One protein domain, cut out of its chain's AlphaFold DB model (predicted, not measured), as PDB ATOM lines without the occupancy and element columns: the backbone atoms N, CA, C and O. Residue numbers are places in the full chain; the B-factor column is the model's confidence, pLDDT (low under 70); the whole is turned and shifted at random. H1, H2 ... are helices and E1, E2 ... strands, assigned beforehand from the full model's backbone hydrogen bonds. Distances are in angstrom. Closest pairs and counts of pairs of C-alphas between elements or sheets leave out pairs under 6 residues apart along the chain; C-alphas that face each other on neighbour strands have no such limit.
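What this domain is: This is residues 2 to 60 and 191 to 201 of the 207 residues of the protein "Sirohydrochlorin cobaltochelatase" of Anaerolineae bacterium (UniProt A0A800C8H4). A narrow ribbon of two parallel strands, E1 and E2, lies in the middle, with helix H2 packed on it through residues 29 to 34 and the short helix H3 meeting the strands around Leu 14 and Leu 45. H1 lies near E1, while residues 53 to 60, with E3, stick out as a free arm. The printed part has 70 residues, with three named helices and three named strands in the order H1 E1 H2 E2 E3 H3, a mixed class. It is only just compact, close to loose, with a radius of gyration of the C-alphas of 13.3 A and spans of 40 by 27 by 23 A.

How they stand to each other: E1, residues 12 to 15, and E2, residues 42 to 45, are parallel neighbours at 8 degrees; N 13 and O 42 are within hydrogen-bond range at 2.9 A, and N 44 and O 13 at 3.0 A. With H2, residues 24 to 35, they form a strand-helix-strand unit, two parallel strands joined through a helix, whose crossover is right-handed. The closest C-alphas of H2 and E2 are those of Val 33 and Leu 45, 7.5 A apart. For H3, residues 191 to 199, and E1 they are Ala 198 and Leu 14, 7.2 A apart. H1, residues 2 to 7, and E1 are near each other, with 6 pairs of C-alphas within 10 A. E3, residues 53 to 57, pairs with no named strand and is apart from E2. In H1, H2 and H3 every O i to N i+4 pair is within hydrogen-bond range.

Where its parts are: H2 is 16.6 A long, H3 12.7 A, E3 11.0 A, E1 and E2 10.3 A each, and H1 8.6 A. C-alpha 2 opens H1 at (168.143, 167.124, 193.100), C-alpha 24 opens H2 at (175.659, 178.157, 179.238), and C-alpha 199 ends H3 at (160.760, 184.922, 196.063).

The domain as a whole: The two C-alphas farthest apart, Glu 7 and Gly 55, are 40.5 A apart. Residues 61 to 190 are not printed, and C-alphas 60 and 191 are 26.1 A apart across the cut. Of the links printed whole, H1 to E1 is tight and the others are short. No printed residue is under 70 in pLDDT.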
ATOM      1  N   LEU A   2     169.601 167.312 193.312       95.12
ATOM      2  CA  LEU A   2     168.143 167.124 193.100       95.12
ATOM      3  C   LEU A   2     167.661 165.694 193.354       95.12
ATOM      4  O   LEU A   2     166.691 165.497 194.074       95.12
ATOM      5  N   GLN A   3     168.398 164.699 192.863       96.50
ATOM      6  CA  GLN A   3     168.125 163.300 193.183       96.50
ATOM      7  C   GLN A   3     168.091 163.037 194.698       96.50
ATOM      8  O   GLN A   3     167.162 162.402 195.177       96.50
ATOM      9  N   GLN A   4     169.047 163.585 195.455       97.38
ATOM     10  CA  GLN A   4     169.109 163.413 196.910       97.38
ATOM     11  C   GLN A   4     167.922 164.082 197.615       97.38
ATOM     12  O   GLN A   4     167.412 163.538 198.584       97.38
ATOM     13  N   LEU A   5     167.459 165.242 197.130       97.38
ATOM     14  CA  LEU A   5     166.273 165.913 197.673       97.38
ATOM     15  C   LEU A   5     164.993 165.109 197.397       97.38
ATOM     16  O   LEU A   5     164.166 164.957 198.292       97.38
ATOM     17  N   ALA A   6     164.856 164.547 196.193       96.06
ATOM     18  CA  ALA A   6     163.724 163.688 195.850       96.06
ATOM     19  C   ALA A   6     163.725 162.390 196.679       96.06
ATOM     20  O   ALA A   6     162.694 161.988 197.210       96.06
ATOM     21  N   GLU A   7     164.888 161.750 196.836       97.50
ATOM     22  CA  GLU A   7     165.058 160.546 197.664       97.50
ATOM     23  C   GLU A   7     164.814 160.818 199.156       97.50
ATOM     24  O   GLU A   7     164.306 159.952 199.863       97.50
ATOM     25  N   ALA A   8     165.121 162.029 199.629       97.62
ATOM     26  CA  ALA A   8     164.826 162.472 200.989       97.62
ATOM     27  C   ALA A   8     163.354 162.887 201.205       97.62
ATOM     28  O   ALA A   8     162.980 163.215 202.330       97.62
ATOM     29  N   GLY A   9     162.514 162.863 200.163       96.88
ATOM     30  CA  GLY A   9     161.075 163.119 200.267       96.88
ATOM     31  C   GLY A   9     160.676 164.596 200.348       96.88
ATOM     32  O   GLY A   9     159.568 164.897 200.790       96.88
ATOM     33  N   TYR A  10     161.541 165.529 199.939       97.88
ATOM     34  CA  TYR A  10     161.151 166.938 199.816       97.88
ATOM     35  C   TYR A  10     160.169 167.105 198.647       97.88
ATOM     36  O   TYR A  10     160.526 166.810 197.512       97.88
ATOM     37  N   GLY A  11     158.950 167.587 198.914       95.75
ATOM     38  CA  GLY A  11     157.921 167.796 197.882       95.75
ATOM     39  C   GLY A  11     157.984 169.160 197.186       95.75
ATOM     40  O   GLY A  11     157.639 169.268 196.014       95.75
ATOM     41  N   ASP A  12     158.456 170.192 197.886       97.25
ATOM     42  CA  ASP A  12     158.463 171.583 197.426       97.25
ATOM     43  C   ASP A  12     159.888 172.135 197.464       97.25
ATOM     44  O   ASP A  12     160.482 172.289 198.536       97.25
ATOM     45  N   VAL A  13     160.462 172.376 196.284       97.31
ATOM     46  CA  VAL A  13     161.859 172.777 196.122       97.31
ATOM     47  C   VAL A  13     161.960 174.015 195.242       97.31
ATOM     48  O   VAL A  13     161.477 174.067 194.111       97.31
ATOM     49  N   LEU A  14     162.674 175.011 195.758       97.38
ATOM     50  CA  LEU A  14     163.039 176.224 195.045       97.38
ATOM     51  C   LEU A  14     164.551 176.272 194.866       97.38
ATOM     52  O   LEU A  14     165.309 176.095 195.819       97.38
ATOM     53  N   ILE A  15     164.985 176.549 193.641       97.56
ATOM     54  CA  ILE A  15     166.394 176.641 193.267       97.56
ATOM     55  C   ILE A  15     166.672 178.076 192.839       97.56
ATOM     56  O   ILE A  15     166.041 178.573 191.912       97.56
ATOM     57  N   GLN A  16     167.631 178.736 193.485       97.94
ATOM     58  CA  GLN A  16     168.112 180.053 193.071       97.94
ATOM     59  C   GLN A  16     169.567 179.932 192.603       97.94
ATOM     60  O   GLN A  16     170.459 179.763 193.436       97.94
ATOM     61  N   PRO A  17     169.839 180.013 191.290       96.94
ATOM     62  CA  PRO A  17     171.201 180.061 190.793       96.94
ATOM     63  C   PRO A  17     171.826 181.422 191.096       96.94
ATOM     64  O   PRO A  17     171.192 182.466 190.954       96.94
ATOM     65  N   THR A  18     173.109 181.426 191.432       96.56
ATOM     66  CA  THR A  18     173.902 182.643 191.646       96.56
ATOM     67  C   THR A  18     174.713 183.003 190.400       96.56
ATOM     68  O   THR A  18     175.849 183.449 190.479       96.56
ATOM     69  N   HIS A  19     174.153 182.786 189.207       97.62
ATOM     70  CA  HIS A  19     174.783 183.207 187.953       97.62
ATOM     71  C   HIS A  19     174.516 184.691 187.685       97.62
ATOM     72  O   HIS A  19     173.458 185.209 188.041       97.62
ATOM     73  N   VAL A  20     175.442 185.369 187.000       97.69
ATOM     74  CA  VAL A  20     175.250 186.771 186.582       97.69
ATOM     75  C   VAL A  20     174.273 186.874 185.404       97.69
ATOM     76  O   VAL A  20     173.417 187.750 185.377       97.69
ATOM     77  N   ILE A  21     174.372 185.952 184.443       97.81
ATOM     78  CA  ILE A  21     173.607 185.958 183.188       97.81
ATOM     79  C   ILE A  21     173.011 184.572 182.891       97.81
ATOM     80  O   ILE A  21     173.550 183.571 183.374       97.81
ATOM     81  N   PRO A  22     171.968 184.464 182.043       97.44
ATOM     82  CA  PRO A  22     171.462 183.197 181.515       97.44
ATOM     83  C   PRO A  22     172.380 182.635 180.415       97.44
ATOM     84  O   PRO A  22     171.982 182.445 179.266       97.44
ATOM     85  N   GLY A  23     173.658 182.446 180.747       96.62
ATOM     86  CA  GLY A  23     174.653 181.817 179.879       96.62
ATOM     87  C   GLY A  23     174.555 180.289 179.887       96.62
ATOM     88  O   GLY A  23     173.611 179.717 180.430       96.62
ATOM     89  N   ILE A  24     175.578 179.629 179.334       96.62
ATOM     90  CA  ILE A  24     175.659 178.157 179.238       96.62
ATOM     91  C   ILE A  24     175.412 177.482 180.596       96.62
ATOM     92  O   ILE A  24     174.639 176.533 180.678       96.62
ATOM     93  N   GLU A  25     176.016 177.991 181.672       95.62
ATOM     94  CA  GLU A  25     175.894 177.375 183.003       95.62
ATOM     95  C   GLU A  25     174.481 177.477 183.587       95.62
ATOM     96  O   GLU A  25     173.988 176.537 184.209       95.62
ATOM     97  N   PHE A  26     173.778 178.584 183.335       97.44
ATOM     98  CA  PHE A  26     172.379 178.704 183.734       97.44
ATOM     99  C   PHE A  26     171.488 177.743 182.938       97.44
ATOM    100  O   PHE A  26     170.626 177.100 183.532       97.44
ATOM    101  N   LEU A  27     171.729 177.588 181.632       96.12
ATOM    102  CA  LEU A  27     170.978 176.634 180.809       96.12
ATOM    103  C   LEU A  27     171.163 175.190 181.283       96.12
ATOM    104  O   LEU A  27     170.186 174.457 181.361       96.12
ATOM    105  N   ARG A  28     172.372 174.796 181.702       96.38
ATOM    106  CA  ARG A  28     172.610 173.469 182.301       96.38
ATOM    107  C   ARG A  28     171.803 173.253 183.578       96.38
ATOM    108  O   ARG A  28     171.265 172.170 183.795       96.38
ATOM    109  N   VAL A  29     171.708 174.278 184.429       96.44
ATOM    110  CA  VAL A  29     170.839 174.221 185.615       96.44
ATOM    111  C   VAL A  29     169.385 174.074 185.185       96.44
ATOM    112  O   VAL A  29     168.687 173.219 185.716       96.44
ATOM    113  N   GLN A  30     168.941 174.855 184.206       96.56
ATOM    114  CA  GLN A  30     167.580 174.793 183.688       96.56
ATOM    115  C   GLN A  30     167.220 173.402 183.143       96.56
ATOM    116  O   GLN A  30     166.182 172.857 183.513       96.56
ATOM    117  N   GLU A  31     168.093 172.800 182.336       96.12
ATOM    118  CA  GLU A  31     167.937 171.437 181.814       96.12
ATOM    119  C   GLU A  31     167.839 170.409 182.949       96.12
ATOM    120  O   GLU A  31     166.957 169.550 182.944       96.12
ATOM    121  N   ALA A  32     168.700 170.524 183.966       95.19
ATOM    122  CA  ALA A  32     168.660 169.646 185.131       95.19
ATOM    123  C   ALA A  32     167.366 169.811 185.945       95.19
ATOM    124  O   ALA A  32     166.820 168.826 186.431       95.19
ATOM    125  N   VAL A  33     166.851 171.035 186.088       95.94
ATOM    126  CA  VAL A  33     165.566 171.296 186.755       95.94
ATOM    127  C   VAL A  33     164.416 170.668 185.976       95.94
ATOM    128  O   VAL A  33     163.614 169.940 186.560       95.94
ATOM    129  N   GLN A  34     164.364 170.883 184.662       95.69
ATOM    130  CA  GLN A  34     163.334 170.313 183.794       95.69
ATOM    131  C   GLN A  34     163.328 168.778 183.845       95.69
ATOM    132  O   GLN A  34     162.264 168.172 183.951       95.69
ATOM    133  N   ALA A  35     164.506 168.148 183.848       95.81
ATOM    134  CA  ALA A  35     164.648 166.693 183.911       95.81
ATOM    135  C   ALA A  35     164.165 166.060 185.232       95.81
ATOM    136  O   ALA A  35     163.977 164.847 185.286       95.81
ATOM    137  N   PHE A  36     163.988 166.854 186.291       96.19
ATOM    138  CA  PHE A  36     163.523 166.396 187.604       96.19
ATOM    139  C   PHE A  36     162.140 166.949 187.977       96.19
ATOM    140  O   PHE A  36     161.681 166.717 189.094       96.19
ATOM    141  N   ALA A  37     161.467 167.681 187.084       94.44
ATOM    142  CA  ALA A  37     160.218 168.375 187.397       94.44
ATOM    143  C   ALA A  37     159.090 167.435 187.864       94.44
ATOM    144  O   ALA A  37     158.310 167.809 188.732       94.44
ATOM    145  N   ASP A  38     159.032 166.210 187.341       96.06
ATOM    146  CA  ASP A  38     158.052 165.178 187.704       96.06
ATOM    147  C   ASP A  38     158.349 164.483 189.046       96.06
ATOM    148  O   ASP A  38     157.533 163.708 189.546       96.06
ATOM    149  N   ARG A  39     159.514 164.753 189.647       96.69
ATOM    150  CA  ARG A  39     159.956 164.164 190.921       96.69
ATOM    151  C   ARG A  39     159.560 164.983 192.147       96.69
ATOM    152  O   ARG A  39     159.786 164.513 193.259       96.69
ATOM    153  N   PHE A  40     158.993 166.170 191.954       97.38
ATOM    154  CA  PHE A  40     158.605 167.100 193.012       97.38
ATOM    155  C   PHE A  40     157.146 167.531 192.824       97.38
ATOM    156  O   PHE A  40     156.681 167.677 191.698       97.38
ATOM    157  N   GLU A  41     156.424 167.778 193.918       96.88
ATOM    158  CA  GLU A  41     155.075 168.367 193.858       96.88
ATOM    159  C   GLU A  41     155.135 169.805 193.335       96.88
ATOM    160  O   GLU A  41     154.277 170.243 192.566       96.88
ATOM    161  N   ARG A  42     156.178 170.538 193.740       95.94
ATOM    162  CA  ARG A  42     156.488 171.866 193.228       95.94
ATOM    163  C   ARG A  42     157.991 172.030 193.073       95.94
ATOM    164  O   ARG A  42     158.744 171.912 194.034       95.94
ATOM    165  N   LEU A  43     158.406 172.360 191.856       96.69
ATOM    166  CA  LEU A  43     159.780 172.722 191.536       96.69
ATOM    167  C   LEU A  43     159.790 174.119 190.923       96.69
ATOM    168  O   LEU A  43     159.002 174.415 190.028       96.69
ATOM    169  N   SER A  44     160.640 175.008 191.423       96.75
ATOM    170  CA  SER A  44     160.749 176.383 190.923       96.75
ATOM    171  C   SER A  44     162.204 176.784 190.744       96.75
ATOM    172  O   SER A  44     163.064 176.389 191.530       96.75
ATOM    173  N   LEU A  45     162.471 177.581 189.711       97.94
ATOM    174  CA  LEU A  45     163.805 178.078 189.390       97.94
ATOM    175  C   LEU A  45     163.761 179.599 189.346       97.94
ATOM    176  O   LEU A  45     163.022 180.179 188.552       97.94
ATOM    177  N   GLY A  46     164.546 180.226 190.209       97.94
ATOM    178  CA  GLY A  46     164.782 181.655 190.173       97.94
ATOM    179  C   GLY A  46     165.694 182.038 189.011       97.94
ATOM    180  O   GLY A  46     166.510 181.253 188.520       97.94
ATOM    181  N   ARG A  47     165.544 183.275 188.558       97.62
ATOM    182  CA  ARG A  47     166.333 183.849 187.464       97.62
ATOM    183  C   ARG A  47     167.734 184.277 187.941       97.62
ATOM    184  O   ARG A  47     167.898 184.570 189.128       97.62
ATOM    185  N   PRO A  48     168.751 184.313 187.056       98.00
ATOM    186  CA  PRO A  48     170.085 184.832 187.376       98.00
ATOM    187  C   PRO A  48     170.030 186.333 187.696       98.00
ATOM    188  O   PRO A  48     168.961 186.937 187.653       98.00
ATOM    189  N   LEU A  49     171.177 186.942 188.010       98.25
ATOM    190  CA  LEU A  49     171.250 188.350 188.411       98.25
ATOM    191  C   LEU A  49     170.628 189.302 187.379       98.25
ATOM    192  O   LEU A  49     169.905 190.212 187.766       98.25
ATOM    193  N   ILE A  50     170.888 189.087 186.088       98.25
ATOM    194  CA  ILE A  50     170.224 189.802 184.995       98.25
ATOM    195  C   ILE A  50     169.556 188.794 184.073       98.25
ATOM    196  O   ILE A  50     170.241 187.972 183.462       98.25
ATOM    197  N   TYR A  51     168.234 188.888 183.921       97.31
ATOM    198  CA  TYR A  51     167.470 188.052 182.996       97.31
ATOM    199  C   TYR A  51     166.519 188.869 182.122       97.31
ATOM    200  O   TYR A  51     166.569 188.773 180.895       97.31
ATOM    201  N   PHE A  52     165.680 189.708 182.730       96.50
ATOM    202  CA  PHE A  52     164.718 190.534 182.006       96.50
ATOM    203  C   PHE A  52     165.231 191.963 181.806       96.50
ATOM    204  O   PHE A  52     165.892 192.549 182.659       96.50
ATOM    205  N   GLN A  53     164.893 192.536 180.650       94.44
ATOM    206  CA  GLN A  53     165.227 193.911 180.268       94.44
ATOM    207  C   GLN A  53     164.115 194.918 180.618       94.44
ATOM    208  O   GLN A  53     164.199 196.076 180.213       94.44
ATOM    209  N   GLY A  54     163.063 194.499 181.323       94.12
ATOM    210  CA  GLY A  54     161.837 195.279 181.465       94.12
ATOM    211  C   GLY A  54     160.935 195.207 180.231       94.12
ATOM    212  O   GLY A  54     161.206 194.499 179.260       94.12
ATOM    213  N   GLY A  55     159.820 195.936 180.280       93.44
ATOM    214  CA  GLY A  55     158.835 196.010 179.198       93.44
ATOM    215  C   GLY A  55     157.560 195.222 179.488       93.44
ATOM    216  O   GLY A  55     157.203 194.990 180.641       93.44
ATOM    217  N   VAL A  56     156.835 194.837 178.435       92.50
ATOM    218  CA  VAL A  56     155.557 194.121 178.548       92.50
ATOM    219  C   VAL A  56     155.609 192.848 177.717       92.50
ATOM    220  O   VAL A  56     155.881 192.893 176.521       92.50
ATOM    221  N   SER A  57     155.295 191.714 178.338       88.00
ATOM    222  CA  SER A  57     155.152 190.425 177.661       88.00
ATOM    223  C   SER A  57     153.812 189.806 178.023       88.00
ATOM    224  O   SER A  57     153.435 189.765 179.193       88.00
ATOM    225  N   ARG A  58     153.060 189.355 177.012       87.69
ATOM    226  CA  ARG A  58     151.727 188.738 177.173       87.69
ATOM    227  C   ARG A  58     150.774 189.564 178.058       87.69
ATOM    228  O   ARG A  58     150.067 189.021 178.899       87.69
ATOM    229  N   GLY A  59     150.779 190.888 177.881       90.38
ATOM    230  CA  GLY A  59     149.923 191.815 178.635       90.38
ATOM    231  C   GLY A  59     150.368 192.079 180.077       90.38
ATOM    232  O   GLY A  59     149.633 192.714 180.828       90.38
ATOM    233  N   ARG A  60     151.558 191.620 180.473       87.81
ATOM    234  CA  ARG A  60     152.097 191.782 181.822       87.81
ATOM    235  C   ARG A  60     153.402 192.570 181.807       87.81
ATOM    236  O   ARG A  60     154.262 192.315 180.970       87.81
ATOM    237  N   GLN A 191     173.102 190.473 197.191       97.50
ATOM    238  CA  GLN A 191     172.458 189.386 197.941       97.50
ATOM    239  C   GLN A 191     170.932 189.554 197.978       97.50
ATOM    240  O   GLN A 191     170.195 188.589 197.767       97.50
ATOM    241  N   ARG A 192     170.447 190.785 198.196       97.94
ATOM    242  CA  ARG A 192     169.007 191.088 198.192       97.94
ATOM    243  C   ARG A 192     168.357 190.816 196.838       97.94
ATOM    244  O   ARG A 192     167.248 190.293 196.828       97.94
ATOM    245  N   ILE A 193     169.044 191.093 195.727       98.25
ATOM    246  CA  ILE A 193     168.533 190.789 194.379       98.25
ATOM    247  C   ILE A 193     168.324 189.278 194.217       98.25
ATOM    248  O   ILE A 193     167.247 188.848 193.813       98.25
ATOM    249  N   PHE A 194     169.296 188.449 194.614       98.31
ATOM    250  CA  PHE A 194     169.138 186.990 194.543       98.31
ATOM    251  C   PHE A 194     168.008 186.467 195.439       98.31
ATOM    252  O   PHE A 194     167.261 185.580 195.028       98.31
ATOM    253  N   VAL A 195     167.843 187.023 196.644       98.25
ATOM    254  CA  VAL A 195     166.717 186.674 197.531       98.25
ATOM    255  C   VAL A 195     165.379 187.063 196.897       98.25
ATOM    256  O   VAL A 195     164.435 186.275 196.934       98.25
ATOM    257  N   GLN A 196     165.298 188.243 196.282       98.06
ATOM    258  CA  GLN A 196     164.103 188.683 195.569       98.06
ATOM    259  C   GLN A 196     163.793 187.761 194.382       98.06
ATOM    260  O   GLN A 196     162.652 187.337 194.220       98.06
ATOM    261  N   HIS A 197     164.798 187.374 193.596       98.19
ATOM    262  CA  HIS A 197     164.625 186.453 192.470       98.19
ATOM    263  C   HIS A 197     164.130 185.074 192.911       98.19
ATOM    264  O   HIS A 197     163.307 184.473 192.219       98.19
ATOM    265  N   ALA A 198     164.561 184.608 194.088       97.75
ATOM    266  CA  ALA A 198     164.030 183.394 194.686       97.75
ATOM    267  C   ALA A 198     162.535 183.572 195.000       97.75
ATOM    268  O   ALA A 198     161.706 182.801 194.526       97.75
ATOM    269  N   GLN A 199     162.163 184.632 195.719       97.19
ATOM    270  CA  GLN A 199     160.760 184.922 196.063       97.19
ATOM    271  C   GLN A 199     159.858 185.081 194.825       97.19
ATOM    272  O   GLN A 199     158.673 184.750 194.856       97.19
ATOM    273  N   GLU A 200     160.427 185.550 193.721       96.00
ATOM    274  CA  GLU A 200     159.753 185.772 192.447       96.00
ATOM    275  C   GLU A 200     159.699 184.537 191.531       96.00
ATOM    276  O   GLU A 200     159.026 184.591 190.499       96.00
ATOM    277  N   ALA A 201     160.346 183.420 191.881       95.38
ATOM    278  CA  ALA A 201     160.553 182.279 190.980       95.38
ATOM    279  C   ALA A 201     159.253 181.675 190.409       95.38
ATOM    280  O   ALA A 201     159.201 181.296 189.241       95.38
TER     281      ALA A 201